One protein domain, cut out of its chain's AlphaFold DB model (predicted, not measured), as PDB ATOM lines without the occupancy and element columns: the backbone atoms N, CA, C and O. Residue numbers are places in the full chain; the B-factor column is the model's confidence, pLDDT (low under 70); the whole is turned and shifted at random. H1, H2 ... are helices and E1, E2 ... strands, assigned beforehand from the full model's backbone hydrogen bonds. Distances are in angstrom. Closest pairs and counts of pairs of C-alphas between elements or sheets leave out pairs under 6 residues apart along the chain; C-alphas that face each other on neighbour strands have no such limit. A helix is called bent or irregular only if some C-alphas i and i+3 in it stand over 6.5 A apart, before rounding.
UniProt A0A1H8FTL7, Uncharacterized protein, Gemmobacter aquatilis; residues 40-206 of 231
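AT A GLANCE: This is residues 40 to 206 of the 231 residues of an uncharacterized protein of Gemmobacter aquatilis (UniProt A0A1H8FTL7). One twisted wall of seven antiparallel strands runs through the domain, with the long helix H5 packed slantwise over one face and the short helix H2 over the opposite face. The short helix H3 sits beside H2, H4 lies between the end of E7 and H5, and H1 lies in the link between E1 and E2. The printed part has 167 residues with five named helices and seven named strands, in the order E1 H1 E2 H2 H3 E3 E4 E5 E6 E7 H4 H5, and its class is mixed, helices and strands. The sheet's order is E1, E2, E7, E6, E5, E4, E3, and neighbours are antiparallel throughout. The whole is compact, with a radius of gyration of the C-alphas of 15.8 A and spans of 48 by 34 by 28 A.

IN THESE COORDINATES: The sheet's longest strand is E7, residues 169 to 179, 27.4 A from first to last C-alpha. E6, residues 157 to 166, measures 26.6 A, E5, residues 144 to 150, 20.2 A, and E4, residues 132 to 137, 17.0 A. E3 is residues 120 to 124, 13.1 A, and E2 is residues 73 to 78, 16.4 A. E1, residues 50 to 52, is short and begins at C-alpha 50 (45.542, 82.921, 102.539). H5, residues 191 to 205, measures 21.7 A and ends at C-alpha 205 (49.840, 70.156, 98.300). The other helices are H1, residues 60 to 64, H2, residues 86 to 90, H3, residues 100 to 104, and H4, residues 183 to 188. C-alpha 86, where H2 begins, stands at (54.853, 85.868, 112.173).

HOW THE PARTS SIT: E3, E4, E5, E6 and E7 form a meander, each strand the antiparallel neighbour of the one before, and each successive two are a hairpin. Between E6 and E7, N 162 and O 176 are 2.8 A apart, within hydrogen-bond range. The same holds for N 147 and O 161 of E5 and E6, 2.8 A, for N 135 and O 146 of E4 and E5, 2.8 A, and for N 121 and O 136 of E3 and E4, 2.8 A. On the other side of E7 from E6 is E2, with N 75 and O 175 at 2.8 A, and then the edge strand E1, with N 51 and O 76 at 2.8 A. The other edge strand is E3. H5 is on the sheet at a height of 8.6 A, over E7 and E6, and only just not over E2 and E5, with 2 of its C-alphas falling on each. It runs slantwise to the strands, at 55 degrees to E7 on the local plane. The closest C-alphas of H5 and E6 are those of Ala 195 and Ala 164, 5.8 A apart. H2 is on the opposite face, over E6 at a height of 6.5 A, with the C-alphas of Leu 89 and Ala 165 closest at 7.1 A. It is neither bent nor irregular, but only just: C-alphas 86 and 89 are 6.4 A apart. H2 and H3 only just touch, with 3 pairs of C-alphas within 8 A, the closest being those of Arg 88 and Leu 101, 6.5 A. H3 only grazes the sheet with residues 101 to 104, and H4 only grazes it with residues 183 to 186. H1 is not on the sheet, but only just, with 4 pairs of C-alphas within 10 A, and it is apart from H5. In H1, H2, H3, H4 and H5 every O i to N i+4 pair is within hydrogen-bond range.

THE WHOLE: The C-alphas farthest apart are those of Glu 40 and Ser 109, 48.6 A. The printed part has no cut. The link from H3 to E3, residues 105 to 119, is long. The mean pLDDT of the printed part is 80.4, and it is under 70 at residue 45 and at residues 80 to 104.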
ATOM      1  N   GLU A  40      40.568  75.813  90.491       84.94
ATOM      2  CA  GLU A  40      40.848  77.172  90.025       84.94
ATOM      3  C   GLU A  40      40.883  78.205  91.175       84.94
ATOM      4  O   GLU A  40      39.863  78.584  91.754       84.94
ATOM      5  N   VAL A  41      42.077  78.715  91.460       82.69
ATOM      6  CA  VAL A  41      42.439  79.645  92.535       82.69
ATOM      7  C   VAL A  41      41.650  80.947  92.480       82.69
ATOM      8  O   VAL A  41      41.292  81.494  93.526       82.69
ATOM      9  N   ALA A  42      41.341  81.435  91.273       79.69
ATOM     10  CA  ALA A  42      40.576  82.665  91.069       79.69
ATOM     11  C   ALA A  42      39.184  82.619  91.724       79.69
ATOM     12  O   ALA A  42      38.630  83.661  92.071       79.69
ATOM     13  N   LYS A  43      38.628  81.419  91.937       72.50
ATOM     14  CA  LYS A  43      37.332  81.222  92.598       72.50
ATOM     15  C   LYS A  43      37.416  81.259  94.127       72.50
ATOM     16  O   LYS A  43      36.393  81.478  94.770       72.50
ATOM     17  N   MET A  44      38.609  81.086  94.702       72.69
ATOM     18  CA  MET A  44      38.826  81.001  96.152       72.69
ATOM     19  C   MET A  44      39.498  82.235  96.757       72.69
ATOM     20  O   MET A  44      39.141  82.671  97.852       72.69
ATOM     21  N   ARG A  45      40.509  82.805  96.086       69.12
ATOM     22  CA  ARG A  45      41.356  83.842  96.698       69.12
ATOM     23  C   ARG A  45      40.659  85.198  96.726       69.12
ATOM     24  O   ARG A  45      40.726  85.975  95.781       69.12
ATOM     25  N   ARG A  46      40.050  85.512  97.873       76.56
ATOM     26  CA  ARG A  46      39.735  86.897  98.274       76.56
ATOM     27  C   ARG A  46      40.946  87.621  98.866       76.56
ATOM     28  O   ARG A  46      40.982  88.847  98.848       76.56
ATOM     29  N   ASP A  47      41.906  86.862  99.388       79.12
ATOM     30  CA  ASP A  47      43.123  87.349 100.033       79.12
ATOM     31  C   ASP A  47      44.331  86.603  99.432       79.12
ATOM     32  O   ASP A  47      44.307  85.368  99.359       79.12
ATOM     33  N   PRO A  48      45.357  87.315  98.931       79.50
ATOM     34  CA  PRO A  48      46.500  86.683  98.304       79.50
ATOM     35  C   PRO A  48      47.351  85.832  99.257       79.50
ATOM     36  O   PRO A  48      48.021  84.921  98.774       79.50
ATOM     37  N   ASP A  49      47.294  86.071 100.561       82.44
ATOM     38  CA  ASP A  49      48.205  85.470 101.539       82.44
ATOM     39  C   ASP A  49      47.561  84.304 102.298       82.44
ATOM     40  O   ASP A  49      48.056  83.876 103.340       82.44
ATOM     41  N   PHE A  50      46.428  83.806 101.803       84.38
ATOM     42  CA  PHE A  50      45.542  82.921 102.539       84.38
ATOM     43  C   PHE A  50      44.868  81.908 101.614       84.38
ATOM     44  O   PHE A  50      44.313  82.260 100.572       84.38
ATOM     45  N   VAL A  51      44.865  80.643 102.034       88.25
ATOM     46  CA  VAL A  51      44.197  79.549 101.329       88.25
ATOM     47  C   VAL A  51      43.259  78.810 102.292       88.25
ATOM     48  O   VAL A  51      43.737  78.166 103.235       88.25
ATOM     49  N   PRO A  52      41.930  78.886 102.084       91.00
ATOM     50  CA  PRO A  52      40.953  78.186 102.909       91.00
ATOM     51  C   PRO A  52      40.814  76.719 102.499       91.00
ATOM     52  O   PRO A  52      40.113  76.381 101.553       91.00
ATOM     53  N   MET A  53      41.454  75.824 103.251       91.38
ATOM     54  CA  MET A  53      41.522  74.394 102.922       91.38
ATOM     55  C   MET A  53      40.136  73.734 102.914       91.38
ATOM     56  O   MET A  53      39.876  72.843 102.113       91.38
ATOM     57  N   ASN A  54      39.219  74.193 103.772       89.44
ATOM     58  CA  ASN A  54      37.843  73.689 103.820       89.44
ATOM     59  C   ASN A  54      36.973  74.123 102.625       89.44
ATOM     60  O   ASN A  54      35.867  73.604 102.497       89.44
ATOM     61  N   GLU A  55      37.425  75.067 101.792       89.75
ATOM     62  CA  GLU A  55      36.728  75.491 100.564       89.75
ATOM     63  C   GLU A  55      37.212  74.724  99.320       89.75
ATOM     64  O   GLU A  55      36.690  74.924  98.226       89.75
ATOM     65  N   ILE A  56      38.190  73.823  99.477       87.94
ATOM     66  CA  ILE A  56      38.657  72.937  98.412       87.94
ATOM     67  C   ILE A  56      37.768  71.684  98.406       87.94
ATOM     68  O   ILE A  56      37.892  70.828  99.282       87.94
ATOM     69  N   ASP A  57      36.874  71.573  97.420       85.94
ATOM     70  CA  ASP A  57      35.804  70.558  97.385       85.94
ATOM     71  C   ASP A  57      36.296  69.114  97.552       85.94
ATOM     72  O   ASP A  57      35.688  68.339  98.290       85.94
ATOM     73  N   TRP A  58      37.405  68.741  96.903       85.12
ATOM     74  CA  TRP A  58      37.950  67.381  97.001       85.12
ATOM     75  C   TRP A  58      38.625  67.110  98.356       85.12
ATOM     76  O   TRP A  58      38.615  65.978  98.841       85.12
ATOM     77  N   LEU A  59      39.173  68.145  99.001       86.25
ATOM     78  CA  LEU A  59      39.868  68.043 100.284       86.25
ATOM     79  C   LEU A  59      38.885  68.072 101.460       86.25
ATOM     80  O   LEU A  59      39.093  67.395 102.467       86.25
ATOM     81  N   LYS A  60      37.784  68.818 101.331       88.12
ATOM     82  CA  LYS A  60      36.755  68.957 102.361       88.12
ATOM     83  C   LYS A  60      36.285  67.623 102.974       88.12
ATOM     84  O   LYS A  60      36.337  67.522 104.200       88.12
ATOM     85  N   PRO A  61      35.866  66.590 102.215       86.12
ATOM     86  CA  PRO A  61      35.434  65.325 102.811       86.12
ATOM     87  C   PRO A  61      36.563  64.599 103.558       86.12
ATOM     88  O   PRO A  61      36.300  63.911 104.543       86.12
ATOM     89  N   ILE A  62      37.824  64.774 103.142       87.06
ATOM     90  CA  ILE A  62      38.993  64.205 103.831       87.06
ATOM     91  C   ILE A  62      39.186  64.885 105.188       87.06
ATOM     92  O   ILE A  62      39.408  64.184 106.180       87.06
ATOM     93  N   LEU A  63      39.075  66.220 105.226       88.94
ATOM     94  CA  LEU A  63      39.147  67.022 106.450       88.94
ATOM     95  C   LEU A  63      38.003  66.683 107.405       88.94
ATOM     96  O   LEU A  63      38.255  66.426 108.578       88.94
ATOM     97  N   ASP A  64      36.768  66.624 106.904       89.12
ATOM     98  CA  ASP A  64      35.577  66.321 107.705       89.12
ATOM     99  C   ASP A  64      35.653  64.911 108.325       89.12
ATOM    100  O   ASP A  64      35.245  64.705 109.468       89.12
ATOM    101  N   ALA A  65      36.212  63.938 107.595       88.31
ATOM    102  CA  ALA A  65      36.424  62.567 108.067       88.31
ATOM    103  C   ALA A  65      37.723  62.383 108.875       88.31
ATOM    104  O   ALA A  65      38.069  61.260 109.263       88.31
ATOM    105  N   ASP A  66      38.520  63.434 109.062       87.50
ATOM    106  CA  ASP A  66      39.733  63.379 109.864       87.50
ATOM    107  C   ASP A  66      39.386  63.494 111.356       87.50
ATOM    108  O   ASP A  66      38.779  64.482 111.768       87.50
ATOM    109  N   PRO A  67      39.771  62.521 112.202       85.81
ATOM    110  CA  PRO A  67      39.428  62.562 113.621       85.81
ATOM    111  C   PRO A  67      40.067  63.746 114.363       85.81
ATOM    112  O   PRO A  67      39.568  64.139 115.416       85.81
ATOM    113  N   ALA A  68      41.158  64.317 113.840       85.94
ATOM    114  CA  ALA A  68      41.800  65.494 114.407       85.94
ATOM    115  C   ALA A  68      41.245  66.798 113.807       85.94
ATOM    116  O   ALA A  68      41.037  67.760 114.548       85.94
ATOM    117  N   LEU A  69      41.000  66.843 112.491       86.88
ATOM    118  CA  LEU A  69      40.651  68.086 111.781       86.88
ATOM    119  C   LEU A  69      39.160  68.304 111.520       86.88
ATOM    120  O   LEU A  69      38.780  69.455 111.304       86.88
ATOM    121  N   GLY A  70      38.317  67.275 111.609       85.25
ATOM    122  CA  GLY A  70      36.875  67.367 111.355       85.25
ATOM    123  C   GLY A  70      36.141  68.504 112.083       85.25
ATOM    124  O   GLY A  70      35.304  69.160 111.466       85.25
ATOM    125  N   PRO A  71      36.446  68.831 113.358       84.06
ATOM    126  CA  PRO A  71      35.798  69.950 114.049       84.06
ATOM    127  C   PRO A  71      36.455  71.317 113.778       84.06
ATOM    128  O   PRO A  71      36.154  72.290 114.475       84.06
ATOM    129  N   THR A  72      37.396  71.408 112.833       87.81
ATOM    130  CA  THR A  72      38.256  72.582 112.643       87.81
ATOM    131  C   THR A  72      38.068  73.243 111.280       87.81
ATOM    132  O   THR A  72      37.757  72.597 110.280       87.81
ATOM    133  N   VAL A  73      38.314  74.553 111.229       90.56
ATOM    134  CA  VAL A  73      38.501  75.290 109.973       90.56
ATOM    135  C   VAL A  73      39.992  75.528 109.764       90.56
ATOM    136  O   VAL A  73      40.613  76.292 110.507       90.56
ATOM    137  N   PHE A  74      40.556  74.854 108.772       90.75
ATOM    138  CA  PHE A  74      41.965  74.809 108.427       90.75
ATOM    139  C   PHE A  74      42.301  75.764 107.270       90.75
ATOM    140  O   PHE A  74      41.596  75.857 106.266       90.75
ATOM    141  N   HIS A  75      43.412  76.478 107.417       90.69
ATOM    142  CA  HIS A  75      43.942  77.413 106.438       90.69
ATOM    143  C   HIS A  75      45.465  77.288 106.343       90.69
ATOM    144  O   HIS A  75      46.128  77.006 107.349       90.69
ATOM    145  N   ILE A  76      46.007  77.586 105.165       87.56
ATOM    146  CA  ILE A  76      47.427  77.897 104.967       87.56
ATOM    147  C   ILE A  76      47.524  79.411 104.779       87.56
ATOM    148  O   ILE A  76      46.797  79.978 103.967       87.56
ATOM    149  N   GLU A  77      48.374  80.078 105.552       86.94
ATOM    150  CA  GLU A  77      48.554  81.527 105.477       86.94
ATOM    151  C   GLU A  77      50.035  81.910 105.470       86.94
ATOM    152  O   GLU A  77      50.859  81.296 106.149       86.94
ATOM    153  N   MET A  78      50.382  82.947 104.711       80.88
ATOM    154  CA  MET A  78      51.720  83.524 104.734       80.88
ATOM    155  C   MET A  78      51.872  84.470 105.932       80.88
ATOM    156  O   MET A  78      50.995  85.260 106.286       80.88
ATOM    157  N   ALA A  79      53.041  84.411 106.552       71.88
ATOM    158  CA  ALA A  79      53.521  85.326 107.564       71.88
ATOM    159  C   ALA A  79      53.758  86.714 106.950       71.88
ATOM    160  O   ALA A  79      54.883  87.065 106.603       71.88
ATOM    161  N   HIS A  80      52.722  87.539 106.797       60.00
ATOM    162  CA  HIS A  80      52.955  88.895 106.305       60.00
ATOM    163  C   HIS A  80      53.755  89.696 107.359       60.00
ATOM    164  O   HIS A  80      53.398  89.678 108.538       60.00
ATOM    165  N   PRO A  81      54.775  90.484 106.962       50.09
ATOM    166  CA  PRO A  81      55.516  91.374 107.866       50.09
ATOM    167  C   PRO A  81      54.657  92.355 108.688       50.09
ATOM    168  O   PRO A  81      55.075  92.807 109.751       50.09
ATOM    169  N   SER A  82      53.455  92.703 108.210       48.97
ATOM    170  CA  SER A  82      52.484  93.558 108.905       48.97
ATOM    171  C   SER A  82      51.573  92.757 109.846       48.97
ATOM    172  O   SER A  82      50.997  93.297 110.796       48.97
ATOM    173  N   ILE A  83      51.448  91.451 109.599       50.03
ATOM    174  CA  ILE A  83      50.592  90.546 110.337       50.03
ATOM    175  C   ILE A  83      51.389  90.022 111.532       50.03
ATOM    176  O   ILE A  83      52.352  89.266 111.427       50.03
ATOM    177  N   LYS A  84      50.894  90.376 112.720       51.56
ATOM    178  CA  LYS A  84      51.312  89.909 114.056       51.56
ATOM    179  C   LYS A  84      51.284  88.373 114.238       51.56
ATOM    180  O   LYS A  84      51.338  87.915 115.374       51.56
ATOM    181  N   THR A  85      51.135  87.585 113.175       46.84
ATOM    182  CA  THR A  85      51.130  86.118 113.161       46.84
ATOM    183  C   THR A  85      52.535  85.550 112.975       46.84
ATOM    184  O   THR A  85      52.851  84.583 113.656       46.84
ATOM    185  N   ALA A  86      53.416  86.194 112.193       43.53
ATOM    186  CA  ALA A  86      54.853  85.868 112.173       43.53
ATOM    187  C   ALA A  86      55.449  85.874 113.584       43.53
ATOM    188  O   ALA A  86      56.148  84.951 113.997       43.53
ATOM    189  N   ALA A  87      55.031  86.875 114.358       48.00
ATOM    190  CA  ALA A  87      55.331  87.001 115.769       48.00
ATOM    191  C   ALA A  87      54.839  85.796 116.606       48.00
ATOM    192  O   ALA A  87      55.566  85.348 117.481       48.00
ATOM    193  N   ARG A  88      53.655  85.214 116.325       51.47
ATOM    194  CA  ARG A  88      52.967  84.190 117.164       51.47
ATOM    195  C   ARG A  88      53.750  82.915 117.427       51.47
ATOM    196  O   ARG A  88      53.582  82.348 118.505       51.47
ATOM    197  N   LEU A  89      54.575  82.478 116.483       51.47
ATOM    198  CA  LEU A  89      55.357  81.249 116.617       51.47
ATOM    199  C   LEU A  89      56.860  81.514 116.735       51.47
ATOM    200  O   LEU A  89      57.516  80.864 117.545       51.47
ATOM    201  N   TRP A  90      57.403  82.494 116.004       48.56
ATOM    202  CA  TRP A  90      58.856  82.708 115.930       48.56
ATOM    203  C   TRP A  90      59.451  83.530 117.067       48.56
ATOM    204  O   TRP A  90      60.654  83.471 117.300       48.56
ATOM    205  N   GLU A  91      58.637  84.243 117.839       50.16
ATOM    206  CA  GLU A  91      59.131  85.063 118.952       50.16
ATOM    207  C   GLU A  91      59.486  84.283 120.224       50.16
ATOM    208  O   GLU A  91      59.878  84.888 121.223       50.16
ATOM    209  N   TRP A  92      59.407  82.951 120.178       48.75
ATOM    210  CA  TRP A  92      59.938  82.060 121.216       48.75
ATOM    211  C   TRP A  92      61.241  81.361 120.801       48.75
ATOM    212  O   TRP A  92      61.900  80.767 121.649       48.75
ATOM    213  N   GLY A  93      61.652  81.477 119.527       39.75
ATOM    214  CA  GLY A  93      62.877  80.872 118.985       39.75
ATOM    215  C   GLY A  93      64.182  81.424 119.576       39.75
ATOM    216  O   GLY A  93      65.218  80.779 119.471       39.75
ATOM    217  N   GLU A  94      64.132  82.560 120.277       41.19
ATOM    218  CA  GLU A  94      65.174  82.982 121.217       41.19
ATOM    219  C   GLU A  94      64.557  83.133 122.612       41.19
ATOM    220  O   GLU A  94      64.252  84.237 123.062       41.19
ATOM    221  N   ALA A  95      64.403  82.021 123.333       39.69
ATOM    222  CA  ALA A  95      63.910  81.956 124.716       39.69
ATOM    223  C   ALA A  95      64.692  82.819 125.749       39.69
ATOM    224  O   ALA A  95      64.403  82.763 126.942       39.69
ATOM    225  N   GLY A  96      65.663  83.635 125.320       36.44
ATOM    226  CA  GLY A  96      66.422  84.582 126.145       36.44
ATOM    227  C   GLY A  96      66.234  86.069 125.808       36.44
ATOM    228  O   GLY A  96      66.715  86.909 126.564       36.44
ATOM    229  N   LYS A  97      65.546  86.439 124.718       39.41
ATOM    230  CA  LYS A  97      65.344  87.848 124.325       39.41
ATOM    231  C   LYS A  97      63.876  88.106 124.020       39.41
ATOM    232  O   LYS A  97      63.475  88.106 122.867       39.41
ATOM    233  N   ALA A  98      63.094  88.276 125.088       38.31
ATOM    234  CA  ALA A  98      61.664  88.595 125.116       38.31
ATOM    235  C   ALA A  98      61.089  89.120 123.783       38.31
ATOM    236  O   ALA A  98      61.097  90.323 123.516       38.31
ATOM    237  N   GLY A  99      60.568  88.212 122.955       44.47
ATOM    238  CA  GLY A  99      59.815  88.579 121.765       44.47
ATOM    239  C   GLY A  99      58.463  89.223 122.113       44.47
ATOM    240  O   GLY A  99      58.015  89.217 123.265       44.47
ATOM    241  N   THR A 100      57.789  89.823 121.131       50.91
ATOM    242  CA  THR A 100      56.568  90.621 121.345       50.91
ATOM    243  C   THR A 100      55.334  89.842 121.840       50.91
ATOM    244  O   THR A 100      54.417  90.457 122.390       50.91
ATOM    245  N   LEU A 101      55.287  88.506 121.763       51.31
ATOM    246  CA  LEU A 101      54.269  87.711 122.464       51.31
ATOM    247  C   LEU A 101      54.560  87.496 123.933       51.31
ATOM    248  O   LEU A 101      53.608  87.518 124.709       51.31
ATOM    249  N   ALA A 102      55.824  87.352 124.331       51.62
ATOM    250  CA  ALA A 102      56.167  87.307 125.748       51.62
ATOM    251  C   ALA A 102      55.750  88.609 126.452       51.62
ATOM    252  O   ALA A 102      55.387  88.578 127.623       51.62
ATOM    253  N   SER A 103      55.728  89.745 125.738       59.03
ATOM    254  CA  SER A 103      55.250  91.021 126.287       59.03
ATOM    255  C   SER A 103      53.720  91.147 126.328       59.03
ATOM    256  O   SER A 103      53.184  91.791 127.239       59.03
ATOM    257  N   ARG A 104      52.999  90.525 125.382       68.56
ATOM    258  CA  ARG A 104      51.526  90.527 125.343       68.56
ATOM    259  C   ARG A 104      50.901  89.482 126.258       68.56
ATOM    260  O   ARG A 104      50.017  89.828 127.028       68.56
ATOM    261  N   PHE A 105      51.359  88.238 126.197       76.50
ATOM    262  CA  PHE A 105      50.918  87.137 127.052       76.50
ATOM    263  C   PHE A 105      51.954  86.916 128.148       76.50
ATOM    264  O   PHE A 105      52.745  85.975 128.106       76.50
ATOM    265  N   ARG A 106      51.998  87.845 129.102       78.88
ATOM    266  CA  ARG A 106      53.027  87.873 130.155       78.88
ATOM    267  C   ARG A 106      52.567  87.288 131.484       78.88
ATOM    268  O   ARG A 106      53.392  87.071 132.363       78.88
ATOM    269  N   TYR A 107      51.267  87.060 131.646       81.38
ATOM    270  CA  TYR A 107      50.696  86.661 132.924       81.38
ATOM    271  C   TYR A 107      50.535  85.146 132.994       81.38
ATOM    272  O   TYR A 107      49.833  84.547 132.178       81.38
ATOM    273  N   THR A 108      51.184  84.538 133.980       82.00
ATOM    274  CA  THR A 108      51.049  83.114 134.325       82.00
ATOM    275  C   THR A 108      50.155  82.895 135.548       82.00
ATOM    276  O   THR A 108      49.729  81.775 135.814       82.00
ATOM    277  N   SER A 109      49.849  83.959 136.295       77.38
ATOM    278  CA  SER A 109      48.958  83.930 137.451       77.38
ATOM    279  C   SER A 109      47.483  83.884 137.024       77.38
ATOM    280  O   SER A 109      47.114  84.368 135.958       77.38
ATOM    281  N   HIS A 110      46.639  83.270 137.860       81.38
ATOM    282  CA  HIS A 110      45.173  83.223 137.705       81.38
ATOM    283  C   HIS A 110      44.647  82.619 136.390       81.38
ATOM    284  O   HIS A 110      43.531  82.917 135.969       81.38
ATOM    285  N   ILE A 111      45.410  81.727 135.755       84.06
ATOM    286  CA  ILE A 111      44.934  80.971 134.593       84.06
ATOM    287  C   ILE A 111      43.958  79.886 135.072       84.06
ATOM    288  O   ILE A 111      44.356  79.047 135.887       84.06
ATOM    289  N   PRO A 112      42.709  79.842 134.571       83.00
ATOM    290  CA  PRO A 112      41.760  78.794 134.939       83.00
ATOM    291  C   PRO A 112      42.323  77.386 134.694       83.00
ATOM    292  O   PRO A 112      42.892  77.130 133.635       83.00
ATOM    293  N   GLU A 113      42.103  76.453 135.627       86.00
ATOM    294  CA  GLU A 113      42.641  75.075 135.579       86.00
ATOM    295  C   GLU A 113      42.354  74.363 134.247       86.00
ATOM    296  O   GLU A 113      43.185  73.630 133.723       86.00
ATOM    297  N   ARG A 114      41.199  74.644 133.632       82.31
ATOM    298  CA  ARG A 114      40.809  74.091 132.325       82.31
ATOM    299  C   ARG A 114      41.782  74.402 131.177       82.31
ATOM    300  O   ARG A 114      41.728  73.711 130.167       82.31
ATOM    301  N   PHE A 115      42.631  75.418 131.325       84.56
ATOM    302  CA  PHE A 115      43.667  75.780 130.357       84.56
ATOM    303  C   PHE A 115      45.059  75.301 130.751       84.56
ATOM    304  O   PHE A 115      45.973  75.398 129.946       84.56
ATOM    305  N   GLN A 116      45.230  74.759 131.955       88.38
ATOM    306  CA  GLN A 116      46.500  74.214 132.418       88.38
ATOM    307  C   GLN A 116      46.639  72.773 131.912       88.38
ATOM    308  O   GLN A 116      46.234  71.812 132.570       88.38
ATOM    309  N   LEU A 117      47.154  72.624 130.691       88.06
ATOM    310  CA  LEU A 117      47.321  71.321 130.047       88.06
ATOM    311  C   LEU A 117      48.702  70.714 130.356       88.06
ATOM    312  O   LEU A 117      49.708  71.416 130.253       88.06
ATOM    313  N   PRO A 118      48.794  69.410 130.682       90.31
ATOM    314  CA  PRO A 118      50.080  68.729 130.810       90.31
ATOM    315  C   PRO A 118      50.909  68.839 129.525       90.31
ATOM    316  O   PRO A 118      50.391  68.599 128.437       90.31
ATOM    317  N   GLY A 119      52.194  69.181 129.653       89.56
ATOM    318  CA  GLY A 119      53.090  69.376 128.504       89.56
ATOM    319  C   GLY A 119      52.941  70.728 127.804       89.56
ATOM    320  O   GLY A 119      53.531  70.921 126.743       89.56
ATOM    321  N   PHE A 120      52.183  71.667 128.383       90.44
ATOM    322  CA  PHE A 120      52.047  73.027 127.874       90.44
ATOM    323  C   PHE A 120      52.369  74.064 128.948       90.44
ATOM    324  O   PHE A 120      51.904  73.989 130.084       90.44
ATOM    325  N   GLU A 121      53.107  75.093 128.557       89.19
ATOM    326  CA  GLU A 121      53.112  76.364 129.259       89.19
ATOM    327  C   GLU A 121      51.877  77.166 128.836       89.19
ATOM    328  O   GLU A 121      51.601  77.319 127.645       89.19
ATOM    329  N   THR A 122      51.131  77.696 129.805       88.88
ATOM    330  CA  THR A 122      49.968  78.548 129.527       88.88
ATOM    331  C   THR A 122      50.223  79.957 130.027       88.88
ATOM    332  O   THR A 122      50.721  80.152 131.135       88.88
ATOM    333  N   ARG A 123      49.869  80.950 129.212       88.50
ATOM    334  CA  ARG A 123      49.966  82.374 129.543       88.50
ATOM    335  C   ARG A 123      48.683  83.092 129.159       88.50
ATOM    336  O   ARG A 123      47.941  82.638 128.295       88.50
ATOM    337  N   SER A 124      48.429  84.239 129.767       88.19
ATOM    338  CA  SER A 124      47.256  85.065 129.490       88.19
ATOM    339  C   SER A 124      47.648  86.498 129.154       88.19
ATOM    340  O   SER A 124      48.716  86.990 129.538       88.19
ATOM    341  N   TYR A 125      46.784  87.157 128.383       84.12
ATOM    342  CA  TYR A 125      46.957  88.562 128.015       84.12
ATOM    343  C   TYR A 125      46.639  89.512 129.185       84.12
ATOM    344  O   TYR A 125      47.226  90.590 129.298       84.12
ATOM    345  N   HIS A 126      45.748  89.094 130.086       83.06
ATOM    346  CA  HIS A 126      45.317  89.849 131.260       83.06
ATOM    347  C   HIS A 126      45.709  89.129 132.557       83.06
ATOM    348  O   HIS A 126      45.613  87.914 132.635       83.06
ATOM    349  N   GLU A 127      46.080  89.873 133.599       82.75
ATOM    350  CA  GLU A 127      46.526  89.319 134.894       82.75
ATOM    351  C   GLU A 127      45.484  88.445 135.604       82.75
ATOM    352  O   GLU A 127      45.825  87.552 136.376       82.75
ATOM    353  N   ASN A 128      44.205  88.697 135.332       77.88
ATOM    354  CA  ASN A 128      43.088  87.927 135.865       77.88
ATOM    355  C   ASN A 128      42.742  86.691 135.012       77.88
ATOM    356  O   ASN A 128      41.710  86.069 135.248       77.88
ATOM    357  N   GLY A 129      43.541  86.373 133.987       70.69
ATOM    358  CA  GLY A 129      43.315  85.234 133.099       70.69
ATOM    359  C   GLY A 129      42.131  85.383 132.134       70.69
ATOM    360  O   GLY A 129      41.813  84.426 131.427       70.69
ATOM    361  N   GLN A 130      41.469  86.545 132.084       78.19
ATOM    362  CA  GLN A 130      40.323  86.782 131.199       78.19
ATOM    363  C   GLN A 130      40.756  87.163 129.776       78.19
ATOM    364  O   GLN A 130      41.908  87.511 129.519       78.19
ATOM    365  N   GLY A 131      39.810  87.113 128.834       83.19
ATOM    366  CA  GLY A 131      39.982  87.585 127.458       83.19
ATOM    367  C   GLY A 131      40.650  86.566 126.539       83.19
ATOM    368  O   GLY A 131      39.973  85.991 125.695       83.19
ATOM    369  N   SER A 132      41.948  86.318 126.716       88.38
ATOM    370  CA  SER A 132      42.700  85.403 125.851       88.38
ATOM    371  C   SER A 132      43.798  84.676 126.616       88.38
ATOM    372  O   SER A 132      44.566  85.289 127.366       88.38
ATOM    373  N   VAL A 133      43.923  83.379 126.349       88.88
ATOM    374  CA  VAL A 133      45.020  82.529 126.822       88.88
ATOM    375  C   VAL A 133      45.782  81.947 125.640       88.88
ATOM    376  O   VAL A 133      45.207  81.691 124.584       88.88
ATOM    377  N   VAL A 134      47.077  81.724 125.816       89.06
ATOM    378  CA  VAL A 134      47.929  81.006 124.871       89.06
ATOM    379  C   VAL A 134      48.536  79.797 125.568       89.06
ATOM    380  O   VAL A 134      49.010  79.904 126.695       89.06
ATOM    381  N   MET A 135      48.500  78.654 124.895       89.38
ATOM    382  CA  MET A 135      49.101  77.391 125.303       89.38
ATOM    383  C   MET A 135      50.237  77.074 124.333       89.38
ATOM    384  O   MET A 135      50.054  77.109 123.112       89.38
ATOM    385  N   ILE A 136      51.410  76.787 124.878       86.88
ATOM    386  CA  ILE A 136      52.647  76.562 124.135       86.88
ATOM    387  C   ILE A 136      53.219  75.223 124.599       86.88
ATOM    388  O   ILE A 136      53.388  75.050 125.804       86.88
ATOM    389  N   PRO A 137      53.504  74.267 123.702       88.56
ATOM    390  CA  PRO A 137      54.148  73.018 124.085       88.56
ATOM    391  C   PRO A 137      55.466  73.281 124.817       88.56
ATOM    392  O   PRO A 137      56.261  74.118 124.393       88.56
ATOM    393  N   THR A 138      55.727  72.542 125.893       86.56
ATOM    394  CA  THR A 138      57.018  72.606 126.598       86.56
ATOM    395  C   THR A 138      58.153  71.993 125.782       86.56
ATOM    396  O   THR A 138      59.317  72.280 126.039       86.56
ATOM    397  N   ASP A 139      57.823  71.135 124.813       84.44
ATOM    398  CA  ASP A 139      58.760  70.643 123.808       84.44
ATOM    399  C   ASP A 139      58.918  71.689 122.686       84.44
ATOM    400  O   ASP A 139      57.993  71.867 121.884       84.44
ATOM    401  N   PRO A 140      60.076  72.369 122.579       77.25
ATOM    402  CA  PRO A 140      60.287  73.402 121.569       77.25
ATOM    403  C   PRO A 140      60.284  72.843 120.139       77.25
ATOM    404  O   PRO A 140      60.015  73.585 119.196       77.25
ATOM    405  N   SER A 141      60.532  71.541 119.949       80.38
ATOM    406  CA  SER A 141      60.507  70.919 118.621       80.38
ATOM    407  C   SER A 141      59.090  70.794 118.046       80.38
ATOM    408  O   SER A 141      58.917  70.646 116.832       80.38
ATOM    409  N   ALA A 142      58.062  70.934 118.892       84.38
ATOM    410  CA  ALA A 142      56.667  70.844 118.485       84.38
ATOM    411  C   ALA A 142      56.267  71.948 117.491       84.38
ATOM    412  O   ALA A 142      55.428  71.696 116.622       84.38
ATOM    413  N   ASN A 143      56.880  73.140 117.567       85.12
ATOM    414  CA  ASN A 143      56.724  74.252 116.613       85.12
ATOM    415  C   ASN A 143      55.262  74.662 116.320       85.12
ATOM    416  O   ASN A 143      54.900  74.979 115.179       85.12
ATOM    417  N   PHE A 144      54.395  74.610 117.331       88.81
ATOM    418  CA  PHE A 144      53.014  75.087 117.249       88.81
ATOM    419  C   PHE A 144      52.600  75.777 118.554       88.81
ATOM    420  O   PHE A 144      53.258  75.628 119.579       88.81
ATOM    421  N   SER A 145      51.508  76.530 118.525       89.38
ATOM    422  CA  SER A 145      50.889  77.142 119.702       89.38
ATOM    423  C   SER A 145      49.377  77.208 119.526       89.38
ATOM    424  O   SER A 145      48.860  77.101 118.411       89.38
ATOM    425  N   VAL A 146      48.648  77.368 120.627       90.62
ATOM    426  CA  VAL A 146      47.187  77.467 120.616       90.62
ATOM    427  C   VAL A 146      46.756  78.706 121.377       90.62
ATOM    428  O   VAL A 146      47.047  78.840 122.557       90.62
ATOM    429  N   SER A 147      46.040  79.611 120.720       89.69
ATOM    430  CA  SER A 147      45.447  80.798 121.343       89.69
ATOM    431  C   SER A 147      43.948  80.594 121.481       89.69
ATOM    432  O   SER A 147      43.282  80.361 120.478       89.69
ATOM    433  N   CYS A 148      43.401  80.716 122.682       90.69
ATOM    434  CA  CYS A 148      41.969  80.615 122.935       90.69
ATOM    435  C   CYS A 148      41.418  81.939 123.450       90.69
ATOM    436  O   CYS A 148      41.965  82.509 124.395       90.69
ATOM    437  N   ASP A 149      40.311  82.377 122.860       90.25
ATOM    438  CA  ASP A 149      39.585  83.569 123.278       90.25
ATOM    439  C   ASP A 149      38.357  83.181 124.105       90.25
ATOM    440  O   ASP A 149      37.614  82.243 123.798       90.25
ATOM    441  N   LEU A 150      38.162  83.932 125.179       88.94
ATOM    442  CA  LEU A 150      37.145  83.749 126.197       88.94
ATOM    443  C   LEU A 150      36.115  84.867 126.104       88.94
ATOM    444  O   LEU A 150      36.447  86.042 125.944       88.94
ATOM    445  N   ASN A 151      34.849  84.515 126.292       87.81
ATOM    446  CA  ASN A 151      33.818  85.503 126.533       87.81
ATOM    447  C   ASN A 151      34.062  86.142 127.912       87.81
ATOM    448  O   ASN A 151      34.014  85.430 128.913       87.81
ATOM    449  N   PRO A 152      34.255  87.468 128.006       82.62
ATOM    450  CA  PRO A 152      34.609  88.121 129.266       82.62
ATOM    451  C   PRO A 152      33.481  88.113 130.309       82.62
ATOM    452  O   PRO A 152      33.712  88.468 131.459       82.62
ATOM    453  N   ARG A 153      32.246  87.769 129.916       85.88
ATOM    454  CA  ARG A 153      31.080  87.734 130.811       85.88
ATOM    455  C   ARG A 153      30.736  86.332 131.284       85.88
ATOM    456  O   ARG A 153      30.236  86.176 132.390       85.88
ATOM    457  N   THR A 154      30.916  85.341 130.418       85.75
ATOM    458  CA  THR A 154      30.463  83.965 130.669       85.75
ATOM    459  C   THR A 154      31.609  82.984 130.833       85.75
ATOM    460  O   THR A 154      31.351  81.818 131.115       85.75
ATOM    461  N   ASP A 155      32.854  83.420 130.614       81.38
ATOM    462  CA  ASP A 155      34.050  82.575 130.617       81.38
ATOM    463  C   ASP A 155      33.993  81.393 129.629       81.38
ATOM    464  O   ASP A 155      34.840  80.490 129.658       81.38
ATOM    465  N   ALA A 156      33.010  81.411 128.724       87.50
ATOM    466  CA  ALA A 156      32.840  80.435 127.666       87.50
ATOM    467  C   ALA A 156      33.896  80.645 126.577       87.50
ATOM    468  O   ALA A 156      34.232  81.779 126.231       87.50
ATOM    469  N   LEU A 157      34.394  79.550 126.007       89.44
ATOM    470  CA  LEU A 157      35.311  79.602 124.874       89.44
ATOM    471  C   LEU A 157      34.572  80.092 123.627       89.44
ATOM    472  O   LEU A 157      33.588  79.490 123.207       89.44
ATOM    473  N   LEU A 158      35.057  81.185 123.040       91.25
ATOM    474  CA  LEU A 158      34.543  81.710 121.775       91.25
ATOM    475  C   LEU A 158      35.156  80.944 120.608       91.25
ATOM    476  O   LEU A 158      34.451  80.440 119.737       91.25
ATOM    477  N   PHE A 159      36.480  80.827 120.612       91.62
ATOM    478  CA  PHE A 159      37.221  80.001 119.673       91.62
ATOM    479  C   PHE A 159      38.630  79.728 120.197       91.62
ATOM    480  O   PHE A 159      39.161  80.475 121.018       91.62
ATOM    481  N   CYS A 160      39.252  78.680 119.670       91.56
ATOM    482  CA  CYS A 160      40.682  78.440 119.786       91.56
ATOM    483  C   CYS A 160      41.307  78.412 118.395       91.56
ATOM    484  O   CYS A 160      40.705  77.926 117.441       91.56
ATOM    485  N   VAL A 161      42.517  78.939 118.275       91.62
ATOM    486  CA  VAL A 161      43.292  78.949 117.042       91.62
ATOM    487  C   VAL A 161      44.607  78.243 117.299       91.62
ATOM    488  O   VAL A 161      45.415  78.723 118.091       91.62
ATOM    489  N   LEU A 162      44.812  77.120 116.623       92.44
ATOM    490  CA  LEU A 162      46.092  76.442 116.563       92.44
ATOM    491  C   LEU A 162      46.890  77.013 115.396       92.44
ATOM    492  O   LEU A 162      46.413  77.023 114.262       92.44
ATOM    493  N   TYR A 163      48.098  77.473 115.691       89.88
ATOM    494  CA  TYR A 163      49.089  77.906 114.717       89.88
ATOM    495  C   TYR A 163      50.221  76.893 114.710       89.88
ATOM    496  O   TYR A 163      50.809  76.652 115.758       89.88
ATOM    497  N   ALA A 164      50.568  76.339 113.554       89.81
ATOM    498  CA  ALA A 164      51.744  75.495 113.379       89.81
ATOM    499  C   ALA A 164      52.661  76.085 112.306       89.81
ATOM    500  O   ALA A 164      52.191  76.552 111.269       89.81
ATOM    501  N   ALA A 165      53.971  76.055 112.548       87.06
ATOM    502  CA  ALA A 165      54.947  76.383 111.517       87.06
ATOM    503  C   ALA A 165      54.949  75.302 110.429       87.06
ATOM    504  O   ALA A 165      54.804  74.108 110.741       87.06
ATOM    505  N   TYR A 166      55.143  75.725 109.180       89.75
ATOM    506  CA  TYR A 166      55.406  74.840 108.055       89.75
ATOM    507  C   TYR A 166      56.928  74.666 107.887       89.75
ATOM    508  O   TYR A 166      57.599  75.604 107.470       89.75
ATOM    509  N   PRO A 167      57.523  73.512 108.244       86.62
ATOM    510  CA  PRO A 167      58.982  73.387 108.328       86.62
ATOM    511  C   PRO A 167      59.769  73.747 107.053       86.62
ATOM    512  O   PRO A 167      60.843  74.331 107.199       86.62
ATOM    513  N   PRO A 168      59.284  73.452 105.825       88.38
ATOM    514  CA  PRO A 168      59.987  73.833 104.598       88.38
ATOM    515  C   PRO A 168      60.093  75.342 104.365       88.38
ATOM    516  O   PRO A 168      60.988  75.774 103.642       88.38
ATOM    517  N   ASP A 169      59.197  76.138 104.953       86.56
ATOM    518  CA  ASP A 169      59.225  77.593 104.855       86.56
ATOM    519  C   ASP A 169      58.699  78.231 106.151       86.56
ATOM    520  O   ASP A 169      57.488  78.251 106.392       86.56
ATOM    521  N   PRO A 170      59.587  78.793 106.992       77.69
ATOM    522  CA  PRO A 170      59.198  79.350 108.278       77.69
ATOM    523  C   PRO A 170      58.259  80.559 108.158       77.69
ATOM    524  O   PRO A 170      57.599  80.916 109.133       77.69
ATOM    525  N   LEU A 171      58.159  81.192 106.986       82.69
ATOM    526  CA  LEU A 171      57.211  82.277 106.740       82.69
ATOM    527  C   LEU A 171      55.832  81.770 106.305       82.69
ATOM    528  O   LEU A 171      54.977  82.575 105.951       82.69
ATOM    529  N   ILE A 172      55.579  80.464 106.345       86.19
ATOM    530  CA  ILE A 172      54.258  79.888 106.105       86.19
ATOM    531  C   ILE A 172      53.736  79.279 107.401       86.19
ATOM    532  O   ILE A 172      54.411  78.508 108.091       86.19
ATOM    533  N   PHE A 173      52.491  79.617 107.722       88.44
ATOM    534  CA  PHE A 173      51.781  79.076 108.864       88.44
ATOM    535  C   PHE A 173      50.559  78.299 108.452       88.44
ATOM    536  O   PHE A 173      49.833  78.616 107.513       88.44
ATOM    537  N   LEU A 174      50.307  77.291 109.262       91.19
ATOM    538  CA  LEU A 174      49.145  76.448 109.184       91.19
ATOM    539  C   LEU A 174      48.249  76.838 110.346       91.19
ATOM    540  O   LEU A 174      48.691  76.874 111.497       91.19
ATOM    541  N   LYS A 175      46.987  77.132 110.056       92.25
ATOM    542  CA  LYS A 175      46.050  77.662 111.039       92.25
ATOM    543  C   LYS A 175      44.768  76.862 111.071       92.25
ATOM    544  O   LYS A 175      43.996  76.902 110.119       92.25
ATOM    545  N   ALA A 176      44.492  76.227 112.202       93.19
ATOM    546  CA  ALA A 176      43.214  75.582 112.464       93.19
ATOM    547  C   ALA A 176      42.427  76.380 113.503       93.19
ATOM    548  O   ALA A 176      42.953  76.744 114.553       93.19
ATOM    549  N   ARG A 177      41.156  76.661 113.219       92.19
ATOM    550  CA  ARG A 177      40.225  77.310 114.146       92.19
ATOM    551  C   ARG A 177      39.191  76.313 114.641       92.19
ATOM    552  O   ARG A 177      38.544  75.654 113.838       92.19
ATOM    553  N   LEU A 178      39.003  76.265 115.951       91.38
ATOM    554  CA  LEU A 178      37.925  75.553 116.622       91.38
ATOM    555  C   LEU A 178      36.948  76.596 117.152       91.38
ATOM    556  O   LEU A 178      37.333  77.410 117.990       91.38
ATOM    557  N   TYR A 179      35.708  76.591 116.674       90.38
ATOM    558  CA  TYR A 179      34.680  77.534 117.118       90.38
ATOM    559  C   TYR A 179      33.871  76.949 118.270       90.38
ATOM    560  O   TYR A 179      33.450  75.799 118.207       90.38
ATOM    561  N   HIS A 180      33.656  77.753 119.310       89.62
ATOM    562  CA  HIS A 180      32.913  77.390 120.518       89.62
ATOM    563  C   HIS A 180      33.269  76.003 121.095       89.62
ATOM    564  O   HIS A 180      32.364  75.223 121.403       89.62
ATOM    565  N   PRO A 181      34.565  75.649 121.229       87.44
ATOM    566  CA  PRO A 181      34.932  74.337 121.736       87.44
ATOM    567  C   PRO A 181      34.463  74.192 123.182       87.44
ATOM    568  O   PRO A 181      34.630  75.097 124.004       87.44
ATOM    569  N   ALA A 182      33.912  73.030 123.520       85.25
ATOM    570  CA  ALA A 182      33.632  72.730 124.912       85.25
ATOM    571  C   ALA A 182      34.967  72.651 125.690       85.25
ATOM    572  O   ALA A 182      35.963  72.176 125.136       85.25
ATOM    573  N   PRO A 183      35.044  73.087 126.960       80.00
ATOM    574  CA  PRO A 183      36.302  73.085 127.714       80.00
ATOM    575  C   PRO A 183      37.014  71.725 127.747       80.00
ATOM    576  O   PRO A 183      38.236  71.648 127.632       80.00
ATOM    577  N   GLN A 184      36.245  70.640 127.849       79.75
ATOM    578  CA  GLN A 184      36.754  69.274 127.802       79.75
ATOM    579  C   GLN A 184      37.394  68.931 126.455       79.75
ATOM    580  O   GLN A 184      38.396  68.226 126.444       79.75
ATOM    581  N   THR A 185      36.881  69.480 125.348       81.25
ATOM    582  CA  THR A 185      37.431  69.263 124.007       81.25
ATOM    583  C   THR A 185      38.860  69.764 123.927       81.25
ATOM    584  O   THR A 185      39.676  69.092 123.326       81.25
ATOM    585  N   ILE A 186      39.195  70.890 124.564       80.38
ATOM    586  CA  ILE A 186      40.571  71.410 124.573       80.38
ATOM    587  C   ILE A 186      41.495  70.546 125.436       80.38
ATOM    588  O   ILE A 186      42.614  70.262 125.023       80.38
ATOM    589  N   ARG A 187      41.022  70.070 126.595       76.81
ATOM    590  CA  ARG A 187      41.816  69.186 127.469       76.81
ATOM    591  C   ARG A 187      42.092  67.819 126.856       76.81
ATOM    592  O   ARG A 187      43.149  67.251 127.104       76.81
ATOM    593  N   SER A 188      41.135  67.283 126.105       70.56
ATOM    594  CA  SER A 188      41.260  65.989 125.437       70.56
ATOM    595  C   SER A 188      41.723  66.104 123.987       70.56
ATOM    596  O   SER A 188      41.915  65.075 123.341       70.56
ATOM    597  N   ALA A 189      41.843  67.320 123.441       73.31
ATOM    598  CA  ALA A 189      42.234  67.508 122.053       73.31
ATOM    599  C   ALA A 189      43.660  66.991 121.871       73.31
ATOM    600  O   ALA A 189      44.567  67.414 122.596       73.31
ATOM    601  N   PRO A 190      43.906  66.143 120.865       84.44
ATOM    602  CA  PRO A 190      45.255  65.756 120.513       84.44
ATOM    603  C   PRO A 190      45.898  66.909 119.725       84.44
ATOM    604  O   PRO A 190      46.096  66.811 118.518       84.44
ATOM    605  N   LEU A 191      46.200  68.032 120.388       90.88
ATOM    606  CA  LEU A 191      46.706  69.262 119.754       90.88
ATOM    607  C   LEU A 191      47.958  69.000 118.898       90.88
ATOM    608  O   LEU A 191      48.081  69.530 117.796       90.88
ATOM    609  N   HIS A 192      48.837  68.105 119.361       90.56
ATOM    610  CA  HIS A 192      49.975  67.618 118.579       90.56
ATOM    611  C   HIS A 192      49.546  66.907 117.288       90.56
ATOM    612  O   HIS A 192      50.142  67.142 116.241       90.56
ATOM    613  N   ALA A 193      48.508  66.065 117.339       90.94
ATOM    614  CA  ALA A 193      47.996  65.372 116.160       90.94
ATOM    615  C   ALA A 193      47.343  66.344 115.170       90.94
ATOM    616  O   ALA A 193      47.559  66.202 113.974       90.94
ATOM    617  N   ILE A 194      46.619  67.364 115.648       91.62
ATOM    618  CA  ILE A 194      46.077  68.433 114.791       91.62
ATOM    619  C   ILE A 194      47.221  69.125 114.038       91.62
ATOM    620  O   ILE A 194      47.200  69.187 112.810       91.62
ATOM    621  N   ALA A 195      48.256  69.578 114.755       92.00
ATOM    622  CA  ALA A 195      49.417  70.225 114.148       92.00
ATOM    623  C   ALA A 195      50.143  69.306 113.147       92.00
ATOM    624  O   ALA A 195      50.531  69.753 112.066       92.00
ATOM    625  N   ALA A 196      50.307  68.023 113.482       90.88
ATOM    626  CA  ALA A 196      50.920  67.034 112.600       90.88
ATOM    627  C   ALA A 196      50.102  66.822 111.317       90.88
ATOM    628  O   ALA A 196      50.664  66.900 110.228       90.88
ATOM    629  N   ARG A 197      48.778  66.645 111.425       91.44
ATOM    630  CA  ARG A 197      47.886  66.446 110.270       91.44
ATOM    631  C   ARG A 197      47.818  67.672 109.366       91.44
ATOM    632  O   ARG A 197      47.827  67.527 108.150       91.44
ATOM    633  N   MET A 198      47.826  68.879 109.933       93.56
ATOM    634  CA  MET A 198      47.916  70.113 109.142       93.56
ATOM    635  C   MET A 198      49.201  70.159 108.310       93.56
ATOM    636  O   MET A 198      49.153  70.501 107.130       93.56
ATOM    637  N   ARG A 199      50.348  69.816 108.918       91.69
ATOM    638  CA  ARG A 199      51.650  69.785 108.229       91.69
ATOM    639  C   ARG A 199      51.689  68.741 107.136       91.69
ATOM    640  O   ARG A 199      52.183  69.039 106.060       91.69
ATOM    641  N   GLU A 200      51.166  67.555 107.421       90.88
ATOM    642  CA  GLU A 200      51.036  66.483 106.446       90.88
ATOM    643  C   GLU A 200      50.267  66.987 105.219       90.88
ATOM    644  O   GLU A 200      50.829  67.003 104.128       90.88
ATOM    645  N   ILE A 201      49.059  67.534 105.406       90.38
ATOM    646  CA  ILE A 201      48.237  68.049 104.300       90.38
ATOM    647  C   ILE A 201      48.961  69.130 103.497       90.38
ATOM    648  O   ILE A 201      49.046  69.025 102.276       90.38
ATOM    649  N   ALA A 202      49.521  70.139 104.169       92.00
ATOM    650  CA  ALA A 202      50.268  71.197 103.494       92.00
ATOM    651  C   ALA A 202      51.451  70.642 102.688       92.00
ATOM    652  O   ALA A 202      51.684  71.074 101.565       92.00
ATOM    653  N   SER A 203      52.152  69.650 103.240       90.25
ATOM    654  CA  SER A 203      53.289  69.012 102.585       90.25
ATOM    655  C   SER A 203      52.900  68.201 101.353       90.25
ATOM    656  O   SER A 203      53.757  68.002 100.500       90.25
ATOM    657  N   CYS A 204      51.651  67.741 101.241       88.00
ATOM    658  CA  CYS A 204      51.187  67.065 100.029       88.00
ATOM    659  C   CYS A 204      50.830  68.012  98.902       88.00
ATOM    660  O   CYS A 204      51.062  67.712  97.739       88.00
ATOM    661  N   LEU A 205      50.213  69.135  99.265       89.44
ATOM    662  CA  LEU A 205      49.840  70.156  98.300       89.44
ATOM    663  C   LEU A 205      51.096  70.841  97.745       89.44
ATOM    664  O   LEU A 205      51.065  71.382  96.652       89.44
ATOM    665  N   ASP A 206      52.200  70.836  98.489       91.25
ATOM    666  CA  ASP A 206      53.449  71.493  98.122       91.25
ATOM    667  C   ASP A 206      54.217  70.766  97.001       91.25
ATOM    668  O   ASP A 206      54.916  69.778  97.222       91.25
TER     669      ASP A 206